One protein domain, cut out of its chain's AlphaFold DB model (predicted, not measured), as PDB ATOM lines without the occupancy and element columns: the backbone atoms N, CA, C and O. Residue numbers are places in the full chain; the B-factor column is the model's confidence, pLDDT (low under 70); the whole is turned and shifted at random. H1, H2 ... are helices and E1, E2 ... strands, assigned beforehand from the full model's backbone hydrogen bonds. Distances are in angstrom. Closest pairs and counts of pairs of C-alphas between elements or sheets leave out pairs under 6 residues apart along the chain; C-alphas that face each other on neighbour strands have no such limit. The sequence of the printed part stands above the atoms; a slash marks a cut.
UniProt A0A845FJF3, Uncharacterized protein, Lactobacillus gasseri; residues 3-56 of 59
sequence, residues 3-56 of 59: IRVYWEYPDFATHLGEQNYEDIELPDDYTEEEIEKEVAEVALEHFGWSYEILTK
ATOM      1  N   ILE A   3     -44.294  43.396  -4.842       88.62
ATOM      2  CA  ILE A   3     -43.642  44.009  -3.688       88.62
ATOM      3  C   ILE A   3     -44.087  43.269  -2.439       88.62
ATOM      4  O   ILE A   3     -45.257  42.946  -2.278       88.62
ATOM      5  N   ARG A   4     -43.135  42.983  -1.563       89.44
ATOM      6  CA  ARG A   4     -43.394  42.473  -0.230       89.44
ATOM      7  C   ARG A   4     -43.206  43.596   0.761       89.44
ATOM      8  O   ARG A   4     -42.104  44.124   0.881       89.44
ATOM      9  N   VAL A   5     -44.272  43.945   1.454       88.38
ATOM     10  CA  VAL A   5     -44.251  44.891   2.561       88.38
ATOM     11  C   VAL A   5     -44.025  44.101   3.832       88.38
ATOM     12  O   VAL A   5     -44.674  43.086   4.033       88.38
ATOM     13  N   TYR A   6     -43.099  44.544   4.664       85.94
ATOM     14  CA  TYR A   6     -42.814  44.010   5.985       85.94
ATOM     15  C   TYR A   6     -43.165  45.067   7.016       85.94
ATOM     16  O   TYR A   6     -42.911  46.253   6.798       85.94
ATOM     17  N   TRP A   7     -43.664  44.640   8.164       84.56
ATOM     18  CA  TRP A   7     -43.949  45.540   9.269       84.56
ATOM     19  C   TRP A   7     -43.484  44.988  10.609       84.56
ATOM     20  O   TRP A   7     -43.437  43.783  10.841       84.56
ATOM     21  N   GLU A   8     -43.136  45.892  11.516       75.81
ATOM     22  CA  GLU A   8     -42.824  45.560  12.896       75.81
ATOM     23  C   GLU A   8     -44.095  45.625  13.739       75.81
ATOM     24  O   GLU A   8     -44.817  46.627  13.770       75.81
ATOM     25  N   TYR A   9     -44.358  44.536  14.460       70.12
ATOM     26  CA  TYR A   9     -45.308  44.567  15.558       70.12
ATOM     27  C   TYR A   9     -44.610  45.100  16.801       70.12
ATOM     28  O   TYR A   9     -43.451  44.761  17.054       70.12
ATOM     29  N   PRO A  10     -45.302  45.901  17.616       65.44
ATOM     30  CA  PRO A  10     -44.758  46.283  18.902       65.44
ATOM     31  C   PRO A  10     -44.543  45.034  19.768       65.44
ATOM     32  O   PRO A  10     -45.373  44.131  19.767       65.44
ATOM     33  N   ASP A  11     -43.461  45.011  20.548       59.66
ATOM     34  CA  ASP A  11     -42.999  43.867  21.364       59.66
ATOM     35  C   ASP A  11     -44.088  43.224  22.258       59.66
ATOM     36  O   ASP A  11     -44.012  42.048  22.611       59.66
ATOM     37  N   PHE A  12     -45.134  43.979  22.622       60.66
ATOM     38  CA  PHE A  12     -46.269  43.477  23.407       60.66
ATOM     39  C   PHE A  12     -47.281  42.656  22.588       60.66
ATOM     40  O   PHE A  12     -48.000  41.833  23.157       60.66
ATOM     41  N   ALA A  13     -47.349  42.867  21.270       59.84
ATOM     42  CA  ALA A  13     -48.097  42.045  20.331       59.84
ATOM     43  C   ALA A  13     -47.254  40.798  20.061       59.84
ATOM     44  O   ALA A  13     -46.531  40.674  19.075       59.84
ATOM     45  N   THR A  14     -47.287  39.898  21.037       50.47
ATOM     46  CA  THR A  14     -46.553  38.640  21.053       50.47
ATOM     47  C   THR A  14     -46.975  37.811  19.844       50.47
ATOM     48  O   THR A  14     -48.014  37.164  19.868       50.47
ATOM     49  N   HIS A  15     -46.173  37.907  18.780       56.53
ATOM     50  CA  HIS A  15     -46.040  37.011  17.632       56.53
ATOM     51  C   HIS A  15     -47.185  35.989  17.507       56.53
ATOM     52  O   HIS A  15     -47.038  34.828  17.890       56.53
ATOM     53  N   LEU A  16     -48.334  36.409  16.965       49.88
ATOM     54  CA  LEU A  16     -49.518  35.555  16.774       49.88
ATOM     55  C   LEU A  16     -49.324  34.470  15.693       49.88
ATOM     56  O   LEU A  16     -50.286  33.885  15.207       49.88
ATOM     57  N   GLY A  17     -48.081  34.182  15.295       52.75
ATOM     58  CA  GLY A  17     -47.772  33.314  14.158       52.75
ATOM     59  C   GLY A  17     -48.235  33.891  12.818       52.75
ATOM     60  O   GLY A  17     -48.146  33.208  11.800       52.75
ATOM     61  N   GLU A  18     -48.724  35.131  12.816       57.88
ATOM     62  CA  GLU A  18     -49.096  35.860  11.616       57.88
ATOM     63  C   GLU A  18     -47.837  36.378  10.935       57.88
ATOM     64  O   GLU A  18     -46.866  36.805  11.562       57.88
ATOM     65  N   GLN A  19     -47.827  36.244   9.620       68.06
ATOM     66  CA  GLN A  19     -46.731  36.719   8.803       68.06
ATOM     67  C   GLN A  19     -46.719  38.241   8.895       68.06
ATOM     68  O   GLN A  19     -47.693  38.883   8.522       68.06
ATOM     69  N   ASN A  20     -45.617  38.820   9.375       78.69
ATOM     70  CA  ASN A  20     -45.449  40.275   9.463       78.69
ATOM     71  C   ASN A  20     -45.107  40.887   8.098       78.69
ATOM     72  O   ASN A  20     -44.239  41.754   7.984       78.69
ATOM     73  N   TYR A  21     -45.680  40.309   7.050       84.25
ATOM     74  CA  TYR A  21     -45.459  40.716   5.689       84.25
ATOM     75  C   TYR A  21     -46.698  40.456   4.842       84.25
ATOM     76  O   TYR A  21     -47.388  39.450   5.022       84.25
ATOM     77  N   GLU A  22     -46.910  41.316   3.856       85.56
ATOM     78  CA  GLU A  22     -47.927  41.146   2.831       85.56
ATOM     79  C   GLU A  22     -47.336  41.381   1.451       85.56
ATOM     80  O   GLU A  22     -46.528  42.279   1.214       85.56
ATOM     81  N   ASP A  23     -47.724  40.500   0.540       89.19
ATOM     82  CA  ASP A  23     -47.334  40.564  -0.853       89.19
ATOM     83  C   ASP A  23     -48.400  41.358  -1.619       89.19
ATOM     84  O   ASP A  23     -49.520  40.877  -1.786       89.19
ATOM     85  N   ILE A  24     -48.032  42.528  -2.136       87.81
ATOM     86  CA  ILE A  24     -48.880  43.353  -2.998       87.81
ATOM     87  C   ILE A  24     -48.371  43.329  -4.440       87.81
ATOM     88  O   ILE A  24     -47.170  43.236  -4.719       87.81
ATOM     89  N   GLU A  25     -49.299  43.406  -5.385       89.50
ATOM     90  CA  GLU A  25     -48.993  43.523  -6.807       89.50
ATOM     91  C   GLU A  25     -49.258  44.957  -7.249       89.50
ATOM     92  O   GLU A  25     -50.406  45.392  -7.314       89.50
ATOM     93  N   LEU A  26     -48.186  45.686  -7.555       86.38
ATOM     94  CA  LEU A  26     -48.260  47.051  -8.061       86.38
ATOM     95  C   LEU A  26     -47.958  47.096  -9.568       86.38
ATOM     96  O   LEU A  26     -47.238  46.233 -10.090       86.38
ATOM     97  N   PRO A  27     -48.476  48.098 -10.295       87.38
ATOM     98  CA  PRO A  27     -48.072  48.376 -11.670       87.38
ATOM     99  C   PRO A  27     -46.552  48.575 -11.793       87.38
ATOM    100  O   PRO A  27     -45.932  49.218 -10.953       87.38
ATOM    101  N   ASP A  28     -45.943  48.069 -12.871       82.81
ATOM    102  CA  ASP A  28     -44.520  48.330 -13.186       82.81
ATOM    103  C   ASP A  28     -44.244  49.790 -13.591       82.81
ATOM    104  O   ASP A  28     -43.087  50.196 -13.653       82.81
ATOM    105  N   ASP A  29     -45.291  50.571 -13.872       86.12
ATOM    106  CA  ASP A  29     -45.191  51.993 -14.229       86.12
ATOM    107  C   ASP A  29     -45.083  52.907 -12.994       86.12
ATOM    108  O   ASP A  29     -44.810  54.095 -13.135       86.12
ATOM    109  N   TYR A  30     -45.281  52.366 -11.784       85.00
ATOM    110  CA  TYR A  30     -45.202  53.158 -10.561       85.00
ATOM    111  C   TYR A  30     -43.790  53.655 -10.280       85.00
ATOM    112  O   TYR A  30     -42.799  52.918 -10.322       85.00
ATOM    113  N   THR A  31     -43.735  54.934  -9.933       87.75
ATOM    114  CA  THR A  31     -42.534  55.582  -9.421       87.75
ATOM    115  C   THR A  31     -42.242  55.148  -7.985       87.75
ATOM    116  O   THR A  31     -43.108  54.635  -7.279       87.75
ATOM    117  N   GLU A  32     -41.010  55.369  -7.528       85.19
ATOM    118  CA  GLU A  32     -40.611  55.058  -6.148       85.19
ATOM    119  C   GLU A  32     -41.498  55.770  -5.112       85.19
ATOM    120  O   GLU A  32     -41.874  55.156  -4.120       85.19
ATOM    121  N   GLU A  33     -41.919  57.012  -5.383       88.69
ATOM    122  CA  GLU A  33     -42.838  57.769  -4.518       88.69
ATOM    123  C   GLU A  33     -44.246  57.151  -4.460       88.69
ATOM    124  O   GLU A  33     -44.854  57.093  -3.392       88.69
ATOM    125  N   GLU A  34     -44.776  56.672  -5.589       89.88
ATOM    126  CA  GLU A  34     -46.083  55.998  -5.627       89.88
ATOM    127  C   GLU A  34     -46.038  54.654  -4.906       89.88
ATOM    128  O   GLU A  34     -46.941  54.336  -4.137       89.88
ATOM    129  N   ILE A  35     -44.957  53.897  -5.101       87.56
ATOM    130  CA  ILE A  35     -44.710  52.649  -4.376       87.56
ATOM    131  C   ILE A  35     -44.647  52.921  -2.878       87.56
ATOM    132  O   ILE A  35     -45.326  52.244  -2.115       87.56
ATOM    133  N   GLU A  36     -43.853  53.907  -2.454       86.62
ATOM    134  CA  GLU A  36     -43.700  54.249  -1.042       86.62
ATOM    135  C   GLU A  36     -45.045  54.611  -0.419       86.62
ATOM    136  O   GLU A  36     -45.354  54.144   0.673       86.62
ATOM    137  N   LYS A  37     -45.876  55.374  -1.133       89.12
ATOM    138  CA  LYS A  37     -47.203  55.751  -0.659       89.12
ATOM    139  C   LYS A  37     -48.133  54.545  -0.506       89.12
ATOM    140  O   LYS A  37     -48.728  54.392   0.554       89.12
ATOM    141  N   GLU A  38     -48.228  53.677  -1.510       89.19
ATOM    142  CA  GLU A  38     -49.081  52.479  -1.450       89.19
ATOM    143  C   GLU A  38     -48.628  51.524  -0.337       89.19
ATOM    144  O   GLU A  38     -49.433  51.038   0.455       89.19
ATOM    145  N   VAL A  39     -47.315  51.299  -0.228       86.88
ATOM    146  CA  VAL A  39     -46.704  50.491   0.834       86.88
ATOM    147  C   VAL A  39     -46.975  51.102   2.210       86.88
ATOM    148  O   VAL A  39     -47.318  50.377   3.142       86.88
ATOM    149  N   ALA A  40     -46.840  52.422   2.342       85.88
ATOM    150  CA  ALA A  40     -47.113  53.141   3.579       85.88
ATOM    151  C   ALA A  40     -48.593  53.095   3.963       85.88
ATOM    152  O   ALA A  40     -48.886  53.096   5.150       85.88
ATOM    153  N   GLU A  41     -49.517  53.062   2.999       85.88
ATOM    154  CA  GLU A  41     -50.952  52.900   3.257       85.88
ATOM    155  C   GLU A  41     -51.277  51.481   3.748       85.88
ATOM    156  O   GLU A  41     -52.037  51.331   4.704       85.88
ATOM    157  N   VAL A  42     -50.650  50.451   3.171       82.44
ATOM    158  CA  VAL A  42     -50.787  49.051   3.621       82.44
ATOM    159  C   VAL A  42     -50.193  48.858   5.016       82.44
ATOM    160  O   VAL A  42     -50.796  48.231   5.881       82.44
ATOM    161  N   ALA A  43     -49.020  49.439   5.259       79.75
ATOM    162  CA  ALA A  43     -48.336  49.346   6.539       79.75
ATOM    163  C   ALA A  43     -48.681  50.482   7.520       79.75
ATOM    164  O   ALA A  43     -48.036  50.588   8.563       79.75
ATOM    165  N   LEU A  44     -49.683  51.321   7.218       72.38
ATOM    166  CA  LEU A  44     -50.015  52.539   7.978       72.38
ATOM    167  C   LEU A  44     -50.328  52.237   9.447       72.38
ATOM    168  O   LEU A  44     -50.077  53.053  10.334       72.38
ATOM    169  N   GLU A  45     -50.887  51.058   9.707       66.62
ATOM    170  CA  GLU A  45     -51.244  50.608  11.051       66.62
ATOM    171  C   GLU A  45     -50.035  50.115  11.866       66.62
ATOM    172  O   GLU A  45     -50.161  49.849  13.065       66.62
ATOM    173  N   HIS A  46     -48.848  50.034  11.257       71.44
ATOM    174  CA  HIS A  46     -47.649  49.478  11.869       71.44
ATOM    175  C   HIS A  46     -46.582  50.535  12.177       71.44
ATOM    176  O   HIS A  46     -46.336  51.475  11.426       71.44
ATOM    177  N   PHE A  47     -45.920  50.359  13.325       67.69
ATOM    178  CA  PHE A  47     -45.004  51.346  13.915       67.69
ATOM    179  C   PHE A  47     -43.699  51.538  13.126       67.69
ATOM    180  O   PHE A  47     -43.061  52.585  13.223       67.69
ATOM    181  N   GLY A  48     -43.304  50.523  12.363       77.69
ATOM    182  CA  GLY A  48     -42.155  50.529  11.471       77.69
ATOM    183  C   GLY A  48     -42.431  49.573  10.324       77.69
ATOM    184  O   GLY A  48     -43.001  48.504  10.536       77.69
ATOM    185  N   TRP A  49     -42.068  49.963   9.110       84.81
ATOM    186  CA  TRP A  49     -42.269  49.137   7.929       84.81
ATOM    187  C   TRP A  49     -41.116  49.281   6.947       84.81
ATOM    188  O   TRP A  49     -40.304  50.202   7.008       84.81
ATOM    189  N   SER A  50     -40.990  48.297   6.074       86.25
ATOM    190  CA  SER A  50     -39.984  48.232   5.021       86.25
ATOM    191  C   SER A  50     -40.562  47.441   3.861       86.25
ATOM    192  O   SER A  50     -41.483  46.657   4.055       86.25
ATOM    193  N   TYR A  51     -40.040  47.608   2.652       88.19
ATOM    194  CA  TYR A  51     -40.520  46.844   1.507       88.19
ATOM    195  C   TYR A  51     -39.378  46.289   0.671       88.19
ATOM    196  O   TYR A  51     -38.274  46.829   0.639       88.19
ATOM    197  N   GLU A  52     -39.664  45.193  -0.020       88.38
ATOM    198  CA  GLU A  52     -38.754  44.532  -0.939       88.38
ATOM    199  C   GLU A  52     -39.458  44.259  -2.265       88.38
ATOM    200  O   GLU A  52     -40.544  43.682  -2.320       88.38
ATOM    201  N   ILE A  53     -38.822  44.651  -3.364       87.44
ATOM    202  CA  ILE A  53     -39.339  44.408  -4.708       87.44
ATOM    203  C   ILE A  53     -38.913  43.002  -5.148       87.44
ATOM    204  O   ILE A  53     -37.747  42.767  -5.466       87.44
ATOM    205  N   LEU A  54     -39.864  42.068  -5.192       84.12
ATOM    206  CA  LEU A  54     -39.630  40.655  -5.511       84.12
ATOM    207  C   LEU A  54     -39.528  40.384  -7.018       84.12
ATOM    208  O   LEU A  54     -38.828  39.466  -7.440       84.12
ATOM    209  N   THR A  55     -40.226  41.160  -7.845       70.94
ATOM    210  CA  THR A  55     -40.138  41.059  -9.312       70.94
ATOM    211  C   THR A  55     -39.964  42.437  -9.925       70.94
ATOM    212  O   THR A  55     -40.931  43.127 -10.223       70.94
ATOM    213  N   LYS A  56     -38.705  42.805 -10.176       61.66
ATOM    214  CA  LYS A  56     -38.368  43.568 -11.380       61.66
ATOM    215  C   LYS A  56     -38.158  42.531 -12.469       61.66
ATOM    216  O   LYS A  56     -37.089  41.921 -12.514       61.66
TER     217      LYS A  56
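What this domain is: This is residues 3 to 56 of the 59 residues of an uncharacterized protein of Lactobacillus gasseri (UniProt A0A845FJF3). A small three-stranded antiparallel sheet has one helix, H1, packed slantwise over one face, and no named helix covers the other face: two layers, a helix on one face of a sheet. E1 is in the middle of the sheet, and the long loop of the hairpin E1 and E2 sticks out with residues 11 to 18, adding to the length of the rod-like outline. The printed part has 54 residues with three named strands and one named helix, along the chain E1, E2, H1, E3; the sheet's order is E2, E1, E3, and the class is mixed, helices and strands. It is only just compact, close to loose, with a radius of gyration of the C-alphas of 12.0 A, and its C-alphas span 38 by 18 by 11 A.

How they stand to each other: Begin at the inner strand E1, residues 3 to 8. On one side of it look for the edge strand E3, residues 48 to 53, antiparallel at 160 degrees; N 6 and O 50 are 2.7 A apart, within hydrogen-bond range. The other edge strand is E2, residues 21 to 25, antiparallel to E1 at 155 degrees, where N 5 and O 22 are within hydrogen-bond range at 2.8 A. From the sheet go outward to H1, residues 32 to 42, which is on the sheet at a height of 9.3 A. It lies over E1 and E3 and runs slantwise to the strands, at 52 degrees to E1 on the local plane. The closest C-alphas of H1 and E1 are those of Val 39 and Val 5, 6.4 A apart; those of H1 and E3 are Val 39 and Tyr 51, 7.2 A apart. E2 and H1 are near each other, with 5 pairs of C-alphas within 10 A. E2, H1 and E3 form a split strand-helix-strand unit, two strands that run the same way with E1 between them, and its crossover is right-handed. In H1 every O i to N i+4 pair is within hydrogen-bond range.

Where its parts are: Find C-alpha 3 at (-43.642, 44.009, -3.688); from there E1 runs 16.7 A to C-alpha 8. E2 covers 13.3 A from Tyr 21 to Glu 25. H1 begins at C-alpha 32, at (-40.611, 55.058, -6.148), and covers 15.3 A to Val 42. E3 runs 17.5 A from Gly 48 to C-alpha 53 at (-39.339, 44.408, -4.708).

The domain as a whole: Look to Phe 12 and Asp 29 for the two C-alphas farthest apart, 38.6 A. The link from E1 to E2 is long, with 12 residues; E2 to H1 is short, and H1 to E3 is tight. The printed part has no cut. The mean pLDDT of the printed part is 78.5, and it is under 70 at residues 10 to 19, 45, 47 and 56.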